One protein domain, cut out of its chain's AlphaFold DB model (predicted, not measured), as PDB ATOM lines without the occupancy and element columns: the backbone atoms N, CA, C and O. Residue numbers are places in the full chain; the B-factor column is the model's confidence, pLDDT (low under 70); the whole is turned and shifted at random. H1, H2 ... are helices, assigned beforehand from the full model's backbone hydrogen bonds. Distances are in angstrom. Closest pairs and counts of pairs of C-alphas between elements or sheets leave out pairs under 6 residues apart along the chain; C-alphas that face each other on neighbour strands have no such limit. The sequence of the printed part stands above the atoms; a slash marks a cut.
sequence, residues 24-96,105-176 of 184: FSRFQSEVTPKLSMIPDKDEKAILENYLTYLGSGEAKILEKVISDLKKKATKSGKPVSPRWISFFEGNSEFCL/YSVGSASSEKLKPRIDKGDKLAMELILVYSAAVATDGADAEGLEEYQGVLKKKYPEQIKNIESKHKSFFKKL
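This is residues 24 to 96 and 105 to 176 of the 184 residues of an uncharacterized protein of Bdellovibrio sp. ArHS (UniProt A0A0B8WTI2). The longest helix, H4, has H3 along one side and H8 along the other, and these three set nearly side by side make a core shaped like an open corner, with short H5 in the opening between H3 and H8. H9 and H10 cross H8 on the far side from H3, H1 and H2 lie beside H3 at the other extreme, H6 and H7 run along one border from H3 toward H8, and H11 packs on H4. The printed part has 145 residues with eleven named helices, H1 to H11 in order along the chain, and no named strand; the class is all helix. The whole is compact and rounded, with a radius of gyration of the C-alphas of 14.2 A and spans of 39 by 32 by 31 A.

H4, residues 59 to 76, runs 25.8 A from C-alpha 59 at (-23.198, 27.907, -28.461) to C-alpha 76 at (-1.563, 16.399, -36.628). Before it come H1, residues 24 to 31, beginning at C-alpha 24 at (-15.029, 43.192, -34.212), then H2, residues 34 to 37, and H3, residues 41 to 56, 22.3 A long. H5 is residues 83 to 89, 10.5 A long. After the cut come H6, residues 110 to 114, H7, residues 116 to 119, and H8, residues 124 to 136, 18.0 A long. H9, residues 145 to 157, is 18.7 A long, and H10, residues 159 to 168, is 14.4 A long. H11, residues 170 to 175, ends at C-alpha 175 at (-2.099, 13.846, -24.764).

H3 and H4 form a helical hairpin; they touch, with Ile 46 and Val 65 as closest C-alphas at 5.5 A, at a shallow tilt of 24 degrees, opposite ways. H4 touches H8, closest at the C-alphas of Ala 73 and Ala 136, 5.7 A apart, at a shallow tilt of 15 degrees, the same way. H3 and H8 are apart. H5 and H8 are near each other, while H5 is close to but not clearly touching H3, with the C-alphas of Leu 47 and Phe 87 7.8 A apart. H8 is the hub, touching four helices. It touches H9 at a steep tilt of 51 degrees, opposite ways, the closest C-alphas being those of Ile 130 and Tyr 150 at 7.2 A. It touches H10 at a steep tilt of 69 degrees, only just short of about perpendicular, with the closest C-alphas, Glu 128 and Ile 165, 6.3 A apart. H7 and H8 touch only at the corner, and only just, with 3 pairs of C-alphas within 8 A; the closest are Ile 119 and Ala 126 at 6.0 A. H11 only just touches H4, with 3 such pairs, through residues 70 to 74 of H4; the closest C-alphas, Lys 70 and Phe 172, are 7.3 A apart. On H3, residues 44 to 48 alone touch H2, closest at the C-alphas of Leu 35 and Lys 44, 6.2 A. H1 touches H6, closest at the C-alphas of Phe 24 and Ala 110, 4.3 A. Every O i to N i+4 pair is within hydrogen-bond range in H1, H3, H4, H6, H8, H9, H10 and H11, and 2 of 3 are in H5; H2 and H7 are too short for such a pair.

The two C-alphas farthest apart are those of Met 37 and Glu 160, at 39.9 A. Residues 97 to 104 are not printed, and C-alphas 96 and 105 are 13.1 A apart across this cut, which falls in the link from H5 to H6. Of the links that are printed whole, H4 to H5 and H8 to H9 are short but not tight, the others are tight, and none is long. The mean pLDDT of the printed part is 81.6, with 31 residues under 70: 77 to 86, 90 to 96, 105 to 110 and 138 to 145.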
ATOM      1  N   PHE A  24     -14.684  44.469 -33.596       84.50
ATOM      2  CA  PHE A  24     -15.029  43.192 -34.212       84.50
ATOM      3  C   PHE A  24     -15.487  43.344 -35.669       84.50
ATOM      4  O   PHE A  24     -15.044  42.576 -36.519       84.50
ATOM      5  N   SER A  25     -16.340  44.323 -35.991       81.81
ATOM      6  CA  SER A  25     -16.793  44.534 -37.374       81.81
ATOM      7  C   SER A  25     -15.644  44.903 -38.317       81.81
ATOM      8  O   SER A  25     -15.591  44.392 -39.437       81.81
ATOM      9  N   ARG A  26     -14.697  45.739 -37.864       79.62
ATOM     10  CA  ARG A  26     -13.477  46.057 -38.627       79.62
ATOM     11  C   ARG A  26     -12.632  44.805 -38.851       79.62
ATOM     12  O   ARG A  26     -12.393  44.433 -39.998       79.62
ATOM     13  N   PHE A  27     -12.308  44.091 -37.774       79.94
ATOM     14  CA  PHE A  27     -11.561  42.834 -37.818       79.94
ATOM     15  C   PHE A  27     -12.198  41.803 -38.763       79.94
ATOM     16  O   PHE A  27     -11.528  41.261 -39.640       79.94
ATOM     17  N   GLN A  28     -13.507  41.566 -38.644       81.94
ATOM     18  CA  GLN A  28     -14.227  40.618 -39.493       81.94
ATOM     19  C   GLN A  28     -14.119  41.007 -40.976       81.94
ATOM     20  O   GLN A  28     -13.829  40.149 -41.811       81.94
ATOM     21  N   SER A  29     -14.288  42.292 -41.303       80.94
ATOM     22  CA  SER A  29     -14.186  42.781 -42.685       80.94
ATOM     23  C   SER A  29     -12.786  42.612 -43.288       80.94
ATOM     24  O   SER A  29     -12.659  42.310 -44.474       80.94
ATOM     25  N   GLU A  30     -11.738  42.741 -42.473       78.50
ATOM     26  CA  GLU A  30     -10.345  42.601 -42.905       78.50
ATOM     27  C   GLU A  30      -9.913  41.140 -43.046       78.50
ATOM     28  O   GLU A  30      -9.095  40.803 -43.908       78.50
ATOM     29  N   VAL A  31     -10.448  40.258 -42.201       78.06
ATOM     30  CA  VAL A  31      -9.996  38.870 -42.108       78.06
ATOM     31  C   VAL A  31     -10.790  37.927 -43.004       78.06
ATOM     32  O   VAL A  31     -10.184  37.052 -43.625       78.06
ATOM     33  N   THR A  32     -12.108  38.100 -43.142       82.31
ATOM     34  CA  THR A  32     -12.939  37.219 -43.985       82.31
ATOM     35  C   THR A  32     -12.386  37.051 -45.414       82.31
ATOM     36  O   THR A  32     -12.291  35.905 -45.862       82.31
ATOM     37  N   PRO A  33     -11.926  38.105 -46.122       80.19
ATOM     38  CA  PRO A  33     -11.316  37.946 -47.445       80.19
ATOM     39  C   PRO A  33     -10.021  37.112 -47.426       80.19
ATOM     40  O   PRO A  33      -9.767  36.328 -48.347       80.19
ATOM     41  N   LYS A  34      -9.216  37.233 -46.360       77.56
ATOM     42  CA  LYS A  34      -7.918  36.554 -46.201       77.56
ATOM     43  C   LYS A  34      -8.056  35.064 -45.874       77.56
ATOM     44  O   LYS A  34      -7.146  34.299 -46.181       77.56
ATOM     45  N   LEU A  35      -9.198  34.614 -45.338       78.62
ATOM     46  CA  LEU A  35      -9.451  33.187 -45.060       78.62
ATOM     47  C   LEU A  35      -9.357  32.309 -46.315       78.62
ATOM     48  O   LEU A  35      -9.009  31.132 -46.232       78.62
ATOM     49  N   SER A  36      -9.624  32.879 -47.493       80.25
ATOM     50  CA  SER A  36      -9.459  32.195 -48.780       80.25
ATOM     51  C   SER A  36      -8.008  31.793 -49.081       80.25
ATOM     52  O   SER A  36      -7.781  30.855 -49.843       80.25
ATOM     53  N   MET A  37      -7.034  32.462 -48.457       77.44
ATOM     54  CA  MET A  37      -5.601  32.217 -48.632       77.44
ATOM     55  C   MET A  37      -5.080  31.096 -47.719       77.44
ATOM     56  O   MET A  37      -3.902  30.745 -47.795       77.44
ATOM     57  N   ILE A  38      -5.930  30.534 -46.851       76.44
ATOM     58  CA  ILE A  38      -5.577  29.422 -45.967       76.44
ATOM     59  C   ILE A  38      -5.644  28.115 -46.771       76.44
ATOM     60  O   ILE A  38      -6.732  27.713 -47.188       76.44
ATOM     61  N   PRO A  39      -4.505  27.432 -46.999       79.00
ATOM     62  CA  PRO A  39      -4.475  26.234 -47.837       79.00
ATOM     63  C   PRO A  39      -5.120  25.021 -47.156       79.00
ATOM     64  O   PRO A  39      -5.645  24.136 -47.831       79.00
ATOM     65  N   ASP A  40      -5.082  24.964 -45.824       82.62
ATOM     66  CA  ASP A  40      -5.687  23.880 -45.061       82.62
ATOM     67  C   ASP A  40      -7.195  24.123 -44.888       82.62
ATOM     68  O   ASP A  40      -7.626  25.074 -44.233       82.62
ATOM     69  N   LYS A  41      -8.002  23.244 -45.493       85.56
ATOM     70  CA  LYS A  41      -9.467  23.338 -45.484       85.56
ATOM     71  C   LYS A  41     -10.070  23.162 -44.091       85.56
ATOM     72  O   LYS A  41     -11.074  23.809 -43.800       85.56
ATOM     73  N   ASP A  42      -9.480  22.308 -43.256       85.38
ATOM     74  CA  ASP A  42      -9.963  22.087 -41.893       85.38
ATOM     75  C   ASP A  42      -9.682  23.339 -41.054       85.38
ATOM     76  O   ASP A  42     -10.557  23.809 -40.331       85.38
ATOM     77  N   GLU A  43      -8.490  23.929 -41.203       82.31
ATOM     78  CA  GLU A  43      -8.148  25.168 -40.496       82.31
ATOM     79  C   GLU A  43      -9.039  26.328 -40.920       82.31
ATOM     80  O   GLU A  43      -9.609  27.011 -40.071       82.31
ATOM     81  N   LYS A  44      -9.237  26.502 -42.229       85.56
ATOM     82  CA  LYS A  44     -10.153  27.508 -42.763       85.56
ATOM     83  C   LYS A  44     -11.554  27.371 -42.157       85.56
ATOM     84  O   LYS A  44     -12.091  28.352 -41.651       85.56
ATOM     85  N   ALA A  45     -12.125  26.165 -42.166       89.62
ATOM     86  CA  ALA A  45     -13.479  25.933 -41.667       89.62
ATOM     87  C   ALA A  45     -13.610  26.218 -40.163       89.62
ATOM     88  O   ALA A  45     -14.636  26.728 -39.710       89.62
ATOM     89  N   ILE A  46     -12.590  25.897 -39.366       88.88
ATOM     90  CA  ILE A  46     -12.606  26.184 -37.928       88.88
ATOM     91  C   ILE A  46     -12.594  27.696 -37.686       88.88
ATOM     92  O   ILE A  46     -13.382  28.194 -36.883       88.88
ATOM     93  N   LEU A  47     -11.750  28.424 -38.418       85.50
ATOM     94  CA  LEU A  47     -11.639  29.875 -38.313       85.50
ATOM     95  C   LEU A  47     -12.941  30.570 -38.757       85.50
ATOM     96  O   LEU A  47     -13.453  31.430 -38.043       85.50
ATOM     97  N   GLU A  48     -13.547  30.144 -39.868       88.62
ATOM     98  CA  GLU A  48     -14.858  30.642 -40.321       88.62
ATOM     99  C   GLU A  48     -15.950  30.452 -39.256       88.62
ATOM    100  O   GLU A  48     -16.704  31.382 -38.950       88.62
ATOM    101  N   ASN A  49     -16.007  29.268 -38.637       92.06
ATOM    102  CA  ASN A  49     -16.960  29.000 -37.563       92.06
ATOM    103  C   ASN A  49     -16.667  29.845 -36.316       92.06
ATOM    104  O   ASN A  49     -17.602  30.328 -35.683       92.06
ATOM    105  N   TYR A  50     -15.400  30.087 -35.977       89.56
ATOM    106  CA  TYR A  50     -15.054  30.947 -34.846       89.56
ATOM    107  C   TYR A  50     -15.455  32.411 -35.076       89.56
ATOM    108  O   TYR A  50     -16.057  32.997 -34.182       89.56
ATOM    109  N   LEU A  51     -15.247  32.991 -36.269       88.00
ATOM    110  CA  LEU A  51     -15.772  34.339 -36.573       88.00
ATOM    111  C   LEU A  51     -17.289  34.385 -36.496       88.00
ATOM    112  O   LEU A  51     -17.854  35.340 -35.964       88.00
ATOM    113  N   THR A  52     -17.942  33.352 -37.028       91.06
ATOM    114  CA  THR A  52     -19.399  33.251 -36.975       91.06
ATOM    115  C   THR A  52     -19.861  33.235 -35.521       91.06
ATOM    116  O   THR A  52     -20.759  33.990 -35.166       91.06
ATOM    117  N   TYR A  53     -19.191  32.464 -34.659       91.06
ATOM    118  CA  TYR A  53     -19.450  32.457 -33.225       91.06
ATOM    119  C   TYR A  53     -19.192  33.816 -32.560       91.06
ATOM    120  O   TYR A  53     -20.029  34.263 -31.783       91.06
ATOM    121  N   LEU A  54     -18.079  34.496 -32.843       88.06
ATOM    122  CA  LEU A  54     -17.805  35.810 -32.249       88.06
ATOM    123  C   LEU A  54     -18.886  36.843 -32.617       88.06
ATOM    124  O   LEU A  54     -19.229  37.690 -31.791       88.06
ATOM    125  N   GLY A  55     -19.451  36.743 -33.824       88.50
ATOM    126  CA  GLY A  55     -20.540  37.602 -34.289       88.50
ATOM    127  C   GLY A  55     -21.917  37.232 -33.728       88.50
ATOM    128  O   GLY A  55     -22.656  38.117 -33.305       88.50
ATOM    129  N   SER A  56     -22.274  35.944 -33.716       90.44
ATOM    130  CA  SER A  56     -23.621  35.479 -33.344       90.44
ATOM    131  C   SER A  56     -23.763  35.118 -31.866       90.44
ATOM    132  O   SER A  56     -24.836  35.241 -31.279       90.44
ATOM    133  N   GLY A  57     -22.680  34.653 -31.245       88.81
ATOM    134  CA  GLY A  57     -22.686  34.126 -29.891       88.81
ATOM    135  C   GLY A  57     -23.282  32.732 -29.727       88.81
ATOM    136  O   GLY A  57     -23.522  32.321 -28.590       88.81
ATOM    137  N   GLU A  58     -23.564  32.027 -30.822       94.56
ATOM    138  CA  GLU A  58     -24.279  30.752 -30.798       94.56
ATOM    139  C   GLU A  58     -23.431  29.603 -30.236       94.56
ATOM    140  O   GLU A  58     -22.408  29.214 -30.803       94.56
ATOM    141  N   ALA A  59     -23.908  28.986 -29.150       93.62
ATOM    142  CA  ALA A  59     -23.198  27.907 -28.461       93.62
ATOM    143  C   ALA A  59     -22.893  26.702 -29.368       93.62
ATOM    144  O   ALA A  59     -21.781  26.186 -29.338       93.62
ATOM    145  N   LYS A  60     -23.833  26.296 -30.234       96.12
ATOM    146  CA  LYS A  60     -23.643  25.154 -31.149       96.12
ATOM    147  C   LYS A  60     -22.464  25.354 -32.105       96.12
ATOM    148  O   LYS A  60     -21.762  24.401 -32.435       96.12
ATOM    149  N   ILE A  61     -22.242  26.594 -32.547       94.81
ATOM    150  CA  ILE A  61     -21.116  26.932 -33.421       94.81
ATOM    151  C   ILE A  61     -19.810  26.794 -32.636       94.81
ATOM    152  O   ILE A  61     -18.865  26.174 -33.120       94.81
ATOM    153  N   LEU A  62     -19.771  27.287 -31.396       93.81
ATOM    154  CA  LEU A  62     -18.587  27.161 -30.552       93.81
ATOM    155  C   LEU A  62     -18.278  25.706 -30.158       93.81
ATOM    156  O   LEU A  62     -17.119  25.298 -30.190       93.81
ATOM    157  N   GLU A  63     -19.291  24.893 -29.852       96.00
ATOM    158  CA  GLU A  63     -19.122  23.450 -29.613       96.00
ATOM    159  C   GLU A  63     -18.467  22.762 -30.815       96.00
ATOM    160  O   GLU A  63     -17.560  21.936 -30.656       96.00
ATOM    161  N   LYS A  64     -18.888  23.141 -32.028       95.44
ATOM    162  CA  LYS A  64     -18.289  22.655 -33.269       95.44
ATOM    163  C   LYS A  64     -16.832  23.099 -33.409       95.44
ATOM    164  O   LYS A  64     -15.985  22.250 -33.678       95.44
ATOM    165  N   VAL A  65     -16.526  24.376 -33.164       93.06
ATOM    166  CA  VAL A  65     -15.148  24.906 -33.172       93.06
ATOM    167  C   VAL A  65     -14.254  24.111 -32.217       93.06
ATOM    168  O   VAL A  65     -13.201  23.629 -32.625       93.06
ATOM    169  N   ILE A  66     -14.696  23.899 -30.975       94.19
ATOM    170  CA  ILE A  66     -13.960  23.127 -29.963       94.19
ATOM    171  C   ILE A  66     -13.748  21.677 -30.416       94.19
ATOM    172  O   ILE A  66     -12.659  21.117 -30.261       94.19
ATOM    173  N   SER A  67     -14.784  21.036 -30.958       94.69
ATOM    174  CA  SER A  67     -14.699  19.664 -31.464       94.69
ATOM    175  C   SER A  67     -13.665  19.534 -32.585       94.69
ATOM    176  O   SER A  67     -12.800  18.654 -32.541       94.69
ATOM    177  N   ASP A  68     -13.731  20.427 -33.568       92.25
ATOM    178  CA  ASP A  68     -12.864  20.396 -34.739       92.25
ATOM    179  C   ASP A  68     -11.410  20.740 -34.376       92.25
ATOM    180  O   ASP A  68     -10.494  20.055 -34.836       92.25
ATOM    181  N   LEU A  69     -11.197  21.698 -33.463       89.19
ATOM    182  CA  LEU A  69      -9.892  22.005 -32.862       89.19
ATOM    183  C   LEU A  69      -9.240  20.760 -32.257       89.19
ATOM    184  O   LEU A  69      -8.124  20.391 -32.629       89.19
ATOM    185  N   LYS A  70      -9.956  20.063 -31.364       90.94
ATOM    186  CA  LYS A  70      -9.443  18.841 -30.722       90.94
ATOM    187  C   LYS A  70      -9.098  17.775 -31.753       90.94
ATOM    188  O   LYS A  70      -8.046  17.139 -31.649       90.94
ATOM    189  N   LYS A  71      -9.970  17.569 -32.746       90.62
ATOM    190  CA  LYS A  71      -9.768  16.575 -33.808       90.62
ATOM    191  C   LYS A  71      -8.513  16.888 -34.619       90.62
ATOM    192  O   LYS A  71      -7.691  15.995 -34.832       90.62
ATOM    193  N   LYS A  72      -8.353  18.144 -35.038       87.50
ATOM    194  CA  LYS A  72      -7.206  18.621 -35.812       87.50
ATOM    195  C   LYS A  72      -5.906  18.465 -35.022       87.50
ATOM    196  O   LYS A  72      -5.028  17.752 -35.502       87.50
ATOM    197  N   ALA A  73      -5.835  18.997 -33.799       86.06
ATOM    198  CA  ALA A  73      -4.653  18.912 -32.933       86.06
ATOM    199  C   ALA A  73      -4.261  17.457 -32.604       86.06
ATOM    200  O   ALA A  73      -3.089  17.079 -32.628       86.06
ATOM    201  N   THR A  74      -5.250  16.588 -32.370       87.12
ATOM    202  CA  THR A  74      -4.996  15.165 -32.092       87.12
ATOM    203  C   THR A  74      -4.448  14.425 -33.315       87.12
ATOM    204  O   THR A  74      -3.604  13.540 -33.140       87.12
ATOM    205  N   LYS A  75      -4.934  14.759 -34.523       84.50
ATOM    206  CA  LYS A  75      -4.556  14.133 -35.801       84.50
ATOM    207  C   LYS A  75      -3.175  14.577 -36.279       84.50
ATOM    208  O   LYS A  75      -2.417  13.740 -36.752       84.50
ATOM    209  N   SER A  76      -2.857  15.868 -36.184       73.38
ATOM    210  CA  SER A  76      -1.563  16.399 -36.628       73.38
ATOM    211  C   SER A  76      -0.411  15.965 -35.727       73.38
ATOM    212  O   SER A  76       0.730  15.977 -36.180       73.38
ATOM    213  N   GLY A  77      -0.678  15.641 -34.453       66.38
ATOM    214  CA  GLY A  77       0.368  15.395 -33.447       66.38
ATOM    215  C   GLY A  77       1.281  16.607 -33.215       66.38
ATOM    216  O   GLY A  77       2.252  16.516 -32.473       66.38
ATOM    217  N   LYS A  78       0.962  17.726 -33.868       57.03
ATOM    218  CA  LYS A  78       1.626  19.014 -33.807       57.03
ATOM    219  C   LYS A  78       0.583  20.056 -33.448       57.03
ATOM    220  O   LYS A  78      -0.560  19.933 -33.914       57.03
ATOM    221  N   PRO A  79       0.966  21.077 -32.689       56.62
ATOM    222  CA  PRO A  79       0.043  22.128 -32.332       56.62
ATOM    223  C   PRO A  79      -0.322  22.976 -33.557       56.62
ATOM    224  O   PRO A  79       0.346  22.954 -34.594       56.62
ATOM    225  N   VAL A  80      -1.446  23.661 -33.450       61.81
ATOM    226  CA  VAL A  80      -2.059  24.491 -34.475       61.81
ATOM    227  C   VAL A  80      -1.148  25.691 -34.791       61.81
ATOM    228  O   VAL A  80      -0.458  26.194 -33.907       61.81
ATOM    229  N   SER A  81      -1.078  26.106 -36.064       60.72
ATOM    230  CA  SER A  81      -0.059  27.058 -36.544       60.72
ATOM    231  C   SER A  81      -0.147  28.451 -35.886       60.72
ATOM    232  O   SER A  81      -1.247  28.870 -35.527       60.72
ATOM    233  N   PRO A  82       0.955  29.232 -35.823       57.28
ATOM    234  CA  PRO A  82       0.968  30.586 -35.241       57.28
ATOM    235  C   PRO A  82      -0.084  31.550 -35.813       57.28
ATOM    236  O   PRO A  82      -0.545  32.452 -35.125       57.28
ATOM    237  N   ARG A  83      -0.551  31.320 -37.050       62.94
ATOM    238  CA  ARG A  83      -1.629  32.101 -37.693       62.94
ATOM    239  C   ARG A  83      -2.939  32.079 -36.902       62.94
ATOM    240  O   ARG A  83      -3.789  32.947 -37.078       62.94
ATOM    241  N   TRP A  84      -3.120  31.069 -36.061       68.88
ATOM    242  CA  TRP A  84      -4.285  30.945 -35.206       68.88
ATOM    243  C   TRP A  84      -4.201  31.804 -33.956       68.88
ATOM    244  O   TRP A  84      -5.258  32.098 -33.407       68.88
ATOM    245  N   ILE A  85      -3.002  32.173 -33.493       68.50
ATOM    246  CA  ILE A  85      -2.796  33.017 -32.301       68.50
ATOM    247  C   ILE A  85      -3.377  34.390 -32.587       68.50
ATOM    248  O   ILE A  85      -4.338  34.801 -31.941       68.50
ATOM    249  N   SER A  86      -2.936  35.002 -33.684       66.81
ATOM    250  CA  SER A  86      -3.425  36.306 -34.136       66.81
ATOM    251  C   SER A  86      -4.944  36.315 -34.293       66.81
ATOM    252  O   SER A  86      -5.626  37.213 -33.817       66.81
ATOM    253  N   PHE A  87      -5.510  35.272 -34.898       72.06
ATOM    254  CA  PHE A  87      -6.953  35.199 -35.097       72.06
ATOM    255  C   PHE A  87      -7.743  35.018 -33.801       72.06
ATOM    256  O   PHE A  87      -8.812  35.603 -33.632       72.06
ATOM    257  N   PHE A  88      -7.232  34.191 -32.894       74.81
ATOM    258  CA  PHE A  88      -7.855  33.937 -31.607       74.81
ATOM    259  C   PHE A  88      -7.862  35.188 -30.729       74.81
ATOM    260  O   PHE A  88      -8.874  35.500 -30.102       74.81
ATOM    261  N   GLU A  89      -6.767  35.940 -30.742       72.81
ATOM    262  CA  GLU A  89      -6.623  37.210 -30.027       72.81
ATOM    263  C   GLU A  89      -7.408  38.359 -30.669       72.81
ATOM    264  O   GLU A  89      -7.700  39.360 -30.015       72.81
ATOM    265  N   GLY A  90      -7.853  38.172 -31.915       69.62
ATOM    266  CA  GLY A  90      -8.622  39.169 -32.648       69.62
ATOM    267  C   GLY A  90      -7.752  40.204 -33.361       69.62
ATOM    268  O   GLY A  90      -8.198  41.333 -33.551       69.62
ATOM    269  N   ASN A  91      -6.537  39.819 -33.755       68.81
ATOM    270  CA  ASN A  91      -5.558  40.637 -34.465       68.81
ATOM    271  C   ASN A  91      -5.707  40.391 -35.981       68.81
ATOM    272  O   ASN A  91      -5.634  39.250 -36.451       68.81
ATOM    273  N   SER A  92      -5.935  41.444 -36.774       55.28
ATOM    274  CA  SER A  92      -6.152  41.334 -38.233       55.28
ATOM    275  C   SER A  92      -4.861  41.176 -39.056       55.28
ATOM    276  O   SER A  92      -4.899  40.923 -40.275       55.28
ATOM    277  N   GLU A  93      -3.720  41.274 -38.374       57.12
ATOM    278  CA  GLU A  93      -2.367  41.020 -38.860       57.12
ATOM    279  C   GLU A  93      -2.170  39.518 -39.114       57.12
ATOM    280  O   GLU A  93      -1.679  38.749 -38.288       57.12
ATOM    281  N   PHE A  94      -2.627  39.062 -40.279       54.19
ATOM    282  CA  PHE A  94      -2.459  37.679 -40.709       54.19
ATOM    283  C   PHE A  94      -1.048  37.489 -41.280       54.19
ATOM    284  O   PHE A  94      -0.781  37.868 -42.422       54.19
ATOM    285  N   CYS A  95      -0.146  36.884 -40.509       52.69
ATOM    286  CA  CYS A  95       1.213  36.587 -40.960       52.69
ATOM    287  C   CYS A  95       1.212  35.505 -42.055       52.69
ATOM    288  O   CYS A  95       1.273  34.298 -41.796       52.69
ATOM    289  N   LEU A  96       1.135  35.932 -43.316       49.06
ATOM    290  CA  LEU A  96       1.447  35.099 -44.475       49.06
ATOM    291  C   LEU A  96       2.974  35.061 -44.610       49.06
ATOM    292  O   LEU A  96       3.596  36.108 -44.732       49.06
ATOM    293  N   TYR A 105       1.680  42.540 -34.075       44.44
ATOM    294  CA  TYR A 105       0.378  42.173 -33.543       44.44
ATOM    295  C   TYR A 105      -0.224  43.359 -32.780       44.44
ATOM    296  O   TYR A 105       0.196  43.691 -31.676       44.44
ATOM    297  N   SER A 106      -1.237  44.004 -33.356       42.09
ATOM    298  CA  SER A 106      -2.072  44.940 -32.608       42.09
ATOM    299  C   SER A 106      -2.970  44.134 -31.677       42.09
ATOM    300  O   SER A 106      -4.047  43.687 -32.064       42.09
ATOM    301  N   VAL A 107      -2.491  43.898 -30.457       42.53
ATOM    302  CA  VAL A 107      -3.179  43.080 -29.456       42.53
ATOM    303  C   VAL A 107      -4.565  43.662 -29.149       42.53
ATOM    304  O   VAL A 107      -4.708  44.812 -28.729       42.53
ATOM    305  N   GLY A 108      -5.608  42.839 -29.301       47.97
ATOM    306  CA  GLY A 108      -6.743  42.870 -28.376       47.97
ATOM    307  C   GLY A 108      -7.967  43.729 -28.716       47.97
ATOM    308  O   GLY A 108      -8.641  44.171 -27.783       47.97
ATOM    309  N   SER A 109      -8.348  43.929 -29.981       62.97
ATOM    310  CA  SER A 109      -9.553  44.732 -30.284       62.97
ATOM    311  C   SER A 109     -10.854  43.912 -30.423       62.97
ATOM    312  O   SER A 109     -11.881  44.297 -29.861       62.97
ATOM    313  N   ALA A 110     -10.843  42.748 -31.089       65.62
ATOM    314  CA  ALA A 110     -12.073  41.998 -31.396       65.62
ATOM    315  C   ALA A 110     -12.482  40.966 -30.324       65.62
ATOM    316  O   ALA A 110     -13.650  40.908 -29.921       65.62
ATOM    317  N   SER A 111     -11.539  40.167 -29.814       74.25
ATOM    318  CA  SER A 111     -11.832  39.165 -28.774       74.25
ATOM    319  C   SER A 111     -12.129  39.813 -27.416       74.25
ATOM    320  O   SER A 111     -12.991  39.326 -26.683       74.25
ATOM    321  N   SER A 112     -11.533  40.972 -27.122       77.38
ATOM    322  CA  SER A 112     -11.885  41.807 -25.964       77.38
ATOM    323  C   SER A 112     -13.333  42.304 -26.008       77.38
ATOM    324  O   SER A 112     -13.982  42.401 -24.969       77.38
ATOM    325  N   GLU A 113     -13.868  42.579 -27.201       83.88
ATOM    326  CA  GLU A 113     -15.251  43.037 -27.372       83.88
ATOM    327  C   GLU A 113     -16.266  41.881 -27.277       83.88
ATOM    328  O   GLU A 113     -17.386  42.071 -26.797       83.88
ATOM    329  N   LYS A 114     -15.902  40.674 -27.739       87.50
ATOM    330  CA  LYS A 114     -16.854  39.554 -27.904       87.50
ATOM    331  C   LYS A 114     -16.634  38.373 -26.961       87.50
ATOM    332  O   LYS A 114     -17.602  37.877 -26.382       87.50
ATOM    333  N   LEU A 115     -15.396  37.903 -26.806       87.81
ATOM    334  CA  LEU A 115     -15.063  36.698 -26.040       87.81
ATOM    335  C   LEU A 115     -14.855  36.999 -24.551       87.81
ATOM    336  O   LEU A 115     -15.462  36.344 -23.701       87.81
ATOM    337  N   LYS A 116     -14.059  38.023 -24.223       87.62
ATOM    338  CA  LYS A 116     -13.749  38.408 -22.834       87.62
ATOM    339  C   LYS A 116     -14.992  38.636 -21.962       87.62
ATOM    340  O   LYS A 116     -15.063  38.030 -20.890       87.62
ATOM    341  N   PRO A 117     -16.036  39.362 -22.417       89.25
ATOM    342  CA  PRO A 117     -17.231  39.585 -21.604       89.25
ATOM    343  C   PRO A 117     -18.008  38.300 -21.293       89.25
ATOM    344  O   PRO A 117     -18.781  38.265 -20.339       89.25
ATOM    345  N   ARG A 118     -17.843  37.243 -22.099       91.62
ATOM    346  CA  ARG A 118     -18.457  35.931 -21.849       91.62
ATOM    347  C   ARG A 118     -17.696  35.174 -20.773       91.62
ATOM    348  O   ARG A 118     -18.315  34.642 -19.854       91.62
ATOM    349  N   ILE A 119     -16.366  35.189 -20.849       91.69
ATOM    350  CA  ILE A 119     -15.495  34.587 -19.835       91.69
ATOM    351  C   ILE A 119     -15.735  35.251 -18.477       91.69
ATOM    352  O   ILE A 119     -15.984  34.548 -17.501       91.69
ATOM    353  N   ASP A 120     -15.780  36.586 -18.426       90.69
ATOM    354  CA  ASP A 120     -16.062  37.343 -17.196       90.69
ATOM    355  C   ASP A 120     -17.459  37.075 -16.608       90.69
ATOM    356  O   ASP A 120     -17.685  37.281 -15.415       90.69
ATOM    357  N   LYS A 121     -18.403  36.589 -17.422       92.69
ATOM    358  CA  LYS A 121     -19.747  36.174 -16.987       92.69
ATOM    359  C   LYS A 121     -19.837  34.699 -16.597       92.69
ATOM    360  O   LYS A 121     -20.919  34.241 -16.239       92.69
ATOM    361  N   GLY A 122     -18.743  33.943 -16.648       91.88
ATOM    362  CA  GLY A 122     -18.767  32.526 -16.294       91.88
ATOM    363  C   GLY A 122     -19.204  31.584 -17.425       91.88
ATOM    364  O   GLY A 122     -19.619  30.461 -17.134       91.88
ATOM    365  N   ASP A 123     -19.156  32.009 -18.695       95.06
ATOM    366  CA  ASP A 123     -19.528  31.165 -19.841       95.06
ATOM    367  C   ASP A 123     -18.562  29.979 -19.979       95.06
ATOM    368  O   ASP A 123     -17.452  30.099 -20.499       95.06
ATOM    369  N   LYS A 124     -19.008  28.805 -19.520       95.25
ATOM    370  CA  LYS A 124     -18.204  27.576 -19.491       95.25
ATOM    371  C   LYS A 124     -17.691  27.161 -20.866       95.25
ATOM    372  O   LYS A 124     -16.611  26.586 -20.947       95.25
ATOM    373  N   LEU A 125     -18.450  27.421 -21.929       94.94
ATOM    374  CA  LEU A 125     -18.066  26.995 -23.268       94.94
ATOM    375  C   LEU A 125     -16.965  27.905 -23.824       94.94
ATOM    376  O   LEU A 125     -16.010  27.414 -24.421       94.94
ATOM    377  N   ALA A 126     -17.044  29.211 -23.553       93.19
ATOM    378  CA  ALA A 126     -15.957  30.144 -23.853       93.19
ATOM    379  C   ALA A 126     -14.671  29.776 -23.088       93.19
ATOM    380  O   ALA A 126     -13.590  29.780 -23.668       93.19
ATOM    381  N   MET A 127     -14.779  29.383 -21.814       95.31
ATOM    382  CA  MET A 127     -13.633  28.893 -21.032       95.31
ATOM    383  C   MET A 127     -13.049  27.598 -21.609       95.31
ATOM    384  O   MET A 127     -11.833  27.463 -21.717       95.31
ATOM    385  N   GLU A 128     -13.906  26.649 -22.000       95.81
ATOM    386  CA  GLU A 128     -13.489  25.394 -22.634       95.81
ATOM    387  C   GLU A 128     -12.716  25.658 -23.924       95.81
ATOM    388  O   GLU A 128     -11.681  25.031 -24.143       95.81
ATOM    389  N   LEU A 129     -13.165  26.625 -24.729       93.38
ATOM    390  CA  LEU A 129     -12.423  27.081 -25.894       93.38
ATOM    391  C   LEU A 129     -11.019  27.560 -25.510       93.38
ATOM    392  O   LEU A 129     -10.071  27.068 -26.114       93.38
ATOM    393  N   ILE A 130     -10.869  28.457 -24.522       90.94
ATOM    394  CA  ILE A 130      -9.545  28.946 -24.084       90.94
ATOM    395  C   ILE A 130      -8.623  27.779 -23.723       90.94
ATOM    396  O   ILE A 130      -7.492  27.722 -24.196       90.94
ATOM    397  N   LEU A 131      -9.090  26.835 -22.902       92.19
ATOM    398  CA  LEU A 131      -8.245  25.742 -22.408       92.19
ATOM    399  C   LEU A 131      -7.895  24.737 -23.511       92.19
ATOM    400  O   LEU A 131      -6.746  24.313 -23.620       92.19
ATOM    401  N   VAL A 132      -8.862  24.380 -24.364       91.25
ATOM    402  CA  VAL A 132      -8.620  23.509 -25.524       91.25
ATOM    403  C   VAL A 132      -7.657  24.169 -26.498       91.25
ATOM    404  O   VAL A 132      -6.748  23.508 -26.989       91.25
ATOM    405  N   TYR A 133      -7.839  25.461 -26.754       87.94
ATOM    406  CA  TYR A 133      -6.954  26.243 -27.600       87.94
ATOM    407  C   TYR A 133      -5.533  26.306 -27.019       87.94
ATOM    408  O   TYR A 133      -4.575  26.009 -27.724       87.94
ATOM    409  N   SER A 134      -5.404  26.557 -25.712       85.31
ATOM    410  CA  SER A 134      -4.121  26.587 -24.990       85.31
ATOM    411  C   SER A 134      -3.359  25.264 -25.080       85.31
ATOM    412  O   SER A 134      -2.145  25.253 -25.217       85.31
ATOM    413  N   ALA A 135      -4.059  24.132 -25.023       86.69
ATOM    414  CA  ALA A 135      -3.458  22.815 -25.237       86.69
ATOM    415  C   ALA A 135      -3.129  22.529 -26.712       86.69
ATOM    416  O   ALA A 135      -2.256  21.721 -27.026       86.69
ATOM    417  N   ALA A 136      -3.869  23.148 -27.632       81.38
ATOM    418  CA  ALA A 136      -3.731  22.929 -29.061       81.38
ATOM    419  C   ALA A 136      -2.626  23.775 -29.710       81.38
ATOM    420  O   ALA A 136      -2.309  23.479 -30.856       81.38
ATOM    421  N   VAL A 137      -2.044  24.779 -29.043       74.06
ATOM    422  CA  VAL A 137      -0.983  25.668 -29.575       74.06
ATOM    423  C   VAL A 137       0.400  25.321 -28.987       74.06
ATOM    424  O   VAL A 137       0.504  24.884 -27.844       74.06
ATOM    425  N   ALA A 138       1.464  25.437 -29.801       57.12
ATOM    426  CA  ALA A 138       2.814  24.936 -29.506       57.12
ATOM    427  C   ALA A 138       3.603  25.904 -28.634       57.12
ATOM    428  O   ALA A 138       3.779  27.047 -29.041       57.12
ATOM    429  N   THR A 139       4.049  25.392 -27.482       49.97
ATOM    430  CA  THR A 139       5.361  25.472 -26.782       49.97
ATOM    431  C   THR A 139       6.291  26.680 -26.877       49.97
ATOM    432  O   THR A 139       7.174  26.791 -26.034       49.97
ATOM    433  N   ASP A 140       6.139  27.562 -27.844       48.62
ATOM    434  CA  ASP A 140       7.101  28.620 -28.112       48.62
ATOM    435  C   ASP A 140       6.595  29.929 -27.518       48.62
ATOM    436  O   ASP A 140       7.419  30.764 -27.171       48.62
ATOM    437  N   GLY A 141       5.266  30.068 -27.355       49.59
ATOM    438  CA  GLY A 141       4.574  31.089 -26.550       49.59
ATOM    439  C   GLY A 141       4.836  32.549 -26.927       49.59
ATOM    440  O   GLY A 141       4.101  33.419 -26.471       49.59
ATOM    441  N   ALA A 142       5.846  32.802 -27.755       47.91
ATOM    442  CA  ALA A 142       6.232  34.091 -28.262       47.91
ATOM    443  C   ALA A 142       5.009  34.661 -28.970       47.91
ATOM    444  O   ALA A 142       4.500  34.071 -29.925       47.91
ATOM    445  N   ASP A 143       4.518  35.769 -28.426       56.00
ATOM    446  CA  ASP A 143       3.482  36.619 -29.004       56.00
ATOM    447  C   ASP A 143       2.018  36.196 -28.752       56.00
ATOM    448  O   ASP A 143       1.123  36.691 -29.431       56.00
ATOM    449  N   ALA A 144       1.736  35.324 -27.768       66.75
ATOM    450  CA  ALA A 144       0.362  34.969 -27.361       66.75
ATOM    451  C   ALA A 144      -0.153  35.762 -26.131       66.75
ATOM    452  O   ALA A 144      -0.732  35.191 -25.196       66.75
ATOM    453  N   GLU A 145       0.078  37.078 -26.109       67.12
ATOM    454  CA  GLU A 145      -0.232  37.968 -24.973       67.12
ATOM    455  C   GLU A 145      -1.723  37.972 -24.591       67.12
ATOM    456  O   GLU A 145      -2.090  37.973 -23.412       67.12
ATOM    457  N   GLY A 146      -2.619  37.916 -25.581       73.25
ATOM    458  CA  GLY A 146      -4.059  37.874 -25.337       73.25
ATOM    459  C   GLY A 146      -4.494  36.561 -24.683       73.25
ATOM    460  O   GLY A 146      -5.407  36.547 -23.853       73.25
ATOM    461  N   LEU A 147      -3.833  35.448 -25.019       80.69
ATOM    462  CA  LEU A 147      -4.100  34.155 -24.391       80.69
ATOM    463  C   LEU A 147      -3.679  34.134 -22.915       80.69
ATOM    464  O   LEU A 147      -4.418  33.582 -22.092       80.69
ATOM    465  N   GLU A 148      -2.543  34.747 -22.576       81.88
ATOM    466  CA  GLU A 148      -2.064  34.859 -21.193       81.88
ATOM    467  C   GLU A 148      -3.096  35.573 -20.311       81.88
ATOM    468  O   GLU A 148      -3.455  35.074 -19.239       81.88
ATOM    469  N   GLU A 149      -3.663  36.686 -20.792       83.75
ATOM    470  CA  GLU A 149      -4.671  37.432 -20.041       83.75
ATOM    471  C   GLU A 149      -5.901  36.560 -19.724       83.75
ATOM    472  O   GLU A 149      -6.370  36.516 -18.578       83.75
ATOM    473  N   TYR A 150      -6.403  35.803 -20.706       87.12
ATOM    474  CA  TYR A 150      -7.518  34.884 -20.477       87.12
ATOM    475  C   TYR A 150      -7.160  33.807 -19.457       87.12
ATOM    476  O   TYR A 150      -7.936  33.559 -18.530       87.12
ATOM    477  N   GLN A 151      -5.990  33.183 -19.583       88.94
ATOM    478  CA  GLN A 151      -5.531  32.165 -18.640       88.94
ATOM    479  C   GLN A 151      -5.406  32.720 -17.215       88.94
ATOM    480  O   GLN A 151      -5.833  32.054 -16.266       88.94
ATOM    481  N   GLY A 152      -4.905  33.947 -17.056       89.00
ATOM    482  CA  GLY A 152      -4.840  34.649 -15.774       89.00
ATOM    483  C   GLY A 152      -6.223  34.857 -15.150       89.00
ATOM    484  O   GLY A 152      -6.430  34.542 -13.971       89.00
ATOM    485  N   VAL A 153      -7.206  35.304 -15.942       90.31
ATOM    486  CA  VAL A 153      -8.603  35.438 -15.490       90.31
ATOM    487  C   VAL A 153      -9.172  34.087 -15.053       90.31
ATOM    488  O   VAL A 153      -9.772  34.003 -13.977       90.31
ATOM    489  N   LEU A 154      -8.963  33.023 -15.834       93.81
ATOM    490  CA  LEU A 154      -9.467  31.685 -15.512       93.81
ATOM    491  C   LEU A 154      -8.853  31.134 -14.223       93.81
ATOM    492  O   LEU A 154      -9.597  30.701 -13.342       93.81
ATOM    493  N   LYS A 155      -7.521  31.190 -14.083       93.44
ATOM    494  CA  LYS A 155      -6.811  30.716 -12.882       93.44
ATOM    495  C   LYS A 155      -7.297  31.438 -11.627       93.44
ATOM    496  O   LYS A 155      -7.521  30.802 -10.601       93.44
ATOM    497  N   LYS A 156      -7.482  32.761 -11.711       92.94
ATOM    498  CA  LYS A 156      -7.855  33.599 -10.564       92.94
ATOM    499  C   LYS A 156      -9.333  33.487 -10.188       92.94
ATOM    500  O   LYS A 156      -9.648  33.461  -9.003       92.94
ATOM    501  N   LYS A 157     -10.243  33.477 -11.170       95.25
ATOM    502  CA  LYS A 157     -11.694  33.578 -10.922       95.25
ATOM    503  C   LYS A 157     -12.435  32.240 -10.991       95.25
ATOM    504  O   LYS A 157     -13.475  32.110 -10.352       95.25
ATOM    505  N   TYR A 158     -11.938  31.260 -11.749       96.69
ATOM    506  CA  TYR A 158     -12.688  30.043 -12.090       96.69
ATOM    507  C   TYR A 158     -11.885  28.727 -11.943       96.69
ATOM    508  O   TYR A 158     -11.945  27.871 -12.831       96.69
ATOM    509  N   PRO A 159     -11.160  28.502 -10.826       95.75
ATOM    510  CA  PRO A 159     -10.309  27.318 -10.658       95.75
ATOM    511  C   PRO A 159     -11.081  25.988 -10.698       95.75
ATOM    512  O   PRO A 159     -10.596  25.002 -11.248       95.75
ATOM    513  N   GLU A 160     -12.304  25.942 -10.167       96.56
ATOM    514  CA  GLU A 160     -13.115  24.716 -10.172       96.56
ATOM    515  C   GLU A 160     -13.633  24.366 -11.575       96.56
ATOM    516  O   GLU A 160     -13.797  23.200 -11.934       96.56
ATOM    517  N   GLN A 161     -13.868  25.367 -12.413       96.69
ATOM    518  CA  GLN A 161     -14.337  25.201 -13.781       96.69
ATOM    519  C   GLN A 161     -13.203  24.666 -14.645       96.69
ATOM    520  O   GLN A 161     -13.459  23.775 -15.450       96.69
ATOM    521  N   ILE A 162     -11.966  25.123 -14.413       96.56
ATOM    522  CA  ILE A 162     -10.769  24.538 -15.027       96.56
ATOM    523  C   ILE A 162     -10.724  23.036 -14.726       96.56
ATOM    524  O   ILE A 162     -10.771  22.241 -15.662       96.56
ATOM    525  N   LYS A 163     -10.773  22.636 -13.446       96.62
ATOM    526  CA  LYS A 163     -10.749  21.212 -13.054       96.62
ATOM    527  C   LYS A 163     -11.871  20.400 -13.706       96.62
ATOM    528  O   LYS A 163     -11.656  19.278 -14.164       96.62
ATOM    529  N   ASN A 164     -13.081  20.959 -13.766       97.62
ATOM    530  CA  ASN A 164     -14.226  20.303 -14.398       97.62
ATOM    531  C   ASN A 164     -14.023  20.107 -15.909       97.62
ATOM    532  O   ASN A 164     -14.339  19.040 -16.435       97.62
ATOM    533  N   ILE A 165     -13.486  21.112 -16.604       96.75
ATOM    534  CA  ILE A 165     -13.185  21.044 -18.040       96.75
ATOM    535  C   ILE A 165     -12.044  20.053 -18.299       96.75
ATOM    536  O   ILE A 165     -12.150  19.213 -19.196       96.75
ATOM    537  N   GLU A 166     -10.988  20.085 -17.484       95.56
ATOM    538  CA  GLU A 166      -9.882  19.126 -17.545       95.56
ATOM    539  C   GLU A 166     -10.377  17.689 -17.375       95.56
ATOM    540  O   GLU A 166     -10.020  16.805 -18.156       95.56
ATOM    541  N   SER A 167     -11.267  17.463 -16.407       97.06
ATOM    542  CA  SER A 167     -11.895  16.162 -16.173       97.06
ATOM    543  C   SER A 167     -12.761  15.724 -17.361       97.06
ATOM    544  O   SER A 167     -12.607  14.607 -17.865       97.06
ATOM    545  N   LYS A 168     -13.603  16.625 -17.891       96.38
ATOM    546  CA  LYS A 168     -14.452  16.383 -19.073       96.38
ATOM    547  C   LYS A 168     -13.629  15.975 -20.300       96.38
ATOM    548  O   LYS A 168     -14.066  15.133 -21.086       96.38
ATOM    549  N   HIS A 169     -12.436  16.542 -20.469       94.88
ATOM    550  CA  HIS A 169     -11.558  16.290 -21.617       94.88
ATOM    551  C   HIS A 169     -10.262  15.568 -21.253       94.88
ATOM    552  O   HIS A 169      -9.263  15.697 -21.961       94.88
ATOM    553  N   LYS A 170     -10.288  14.735 -20.207       95.12
ATOM    554  CA  LYS A 170      -9.105  14.055 -19.660       95.12
ATOM    555  C   LYS A 170      -8.228  13.379 -20.716       95.12
ATOM    556  O   LYS A 170      -7.010  13.483 -20.656       95.12
ATOM    557  N   SER A 171      -8.826  12.689 -21.690       93.12
ATOM    558  CA  SER A 171      -8.072  12.005 -22.756       93.12
ATOM    559  C   SER A 171      -7.305  12.985 -23.655       93.12
ATOM    560  O   SER A 171      -6.146  12.745 -23.990       93.12
ATOM    561  N   PHE A 172      -7.933  14.113 -23.998       92.62
ATOM    562  CA  PHE A 172      -7.314  15.156 -24.809       92.62
ATOM    563  C   PHE A 172      -6.178  15.834 -24.038       92.62
ATOM    564  O   PHE A 172      -5.046  15.812 -24.512       92.62
ATOM    565  N   PHE A 173      -6.441  16.315 -22.817       92.12
ATOM    566  CA  PHE A 173      -5.431  17.021 -22.020       92.12
ATOM    567  C   PHE A 173      -4.300  16.126 -21.508       92.12
ATOM    568  O   PHE A 173      -3.194  16.597 -21.271       92.12
ATOM    569  N   LYS A 174      -4.525  14.811 -21.400       90.88
ATOM    570  CA  LYS A 174      -3.443  13.851 -21.147       90.88
ATOM    571  C   LYS A 174      -2.451  13.782 -22.313       90.88
ATOM    572  O   LYS A 174      -1.268  13.561 -22.084       90.88
ATOM    573  N   LYS A 175      -2.936  13.900 -23.555       89.00
ATOM    574  CA  LYS A 175      -2.099  13.846 -24.764       89.00
ATOM    575  C   LYS A 175      -1.474  15.205 -25.079       89.00
ATOM    576  O   LYS A 175      -0.336  15.257 -25.526       89.00
ATOM    577  N   LEU A 176      -2.242  16.268 -24.877       87.88
ATOM    578  CA  LEU A 176      -1.880  17.653 -25.144       87.88
ATOM    579  C   LEU A 176      -2.184  18.467 -23.880       87.88
ATOM    580  O   LEU A 176      -3.316  18.926 -23.722       87.88
TER     581      LEU A 176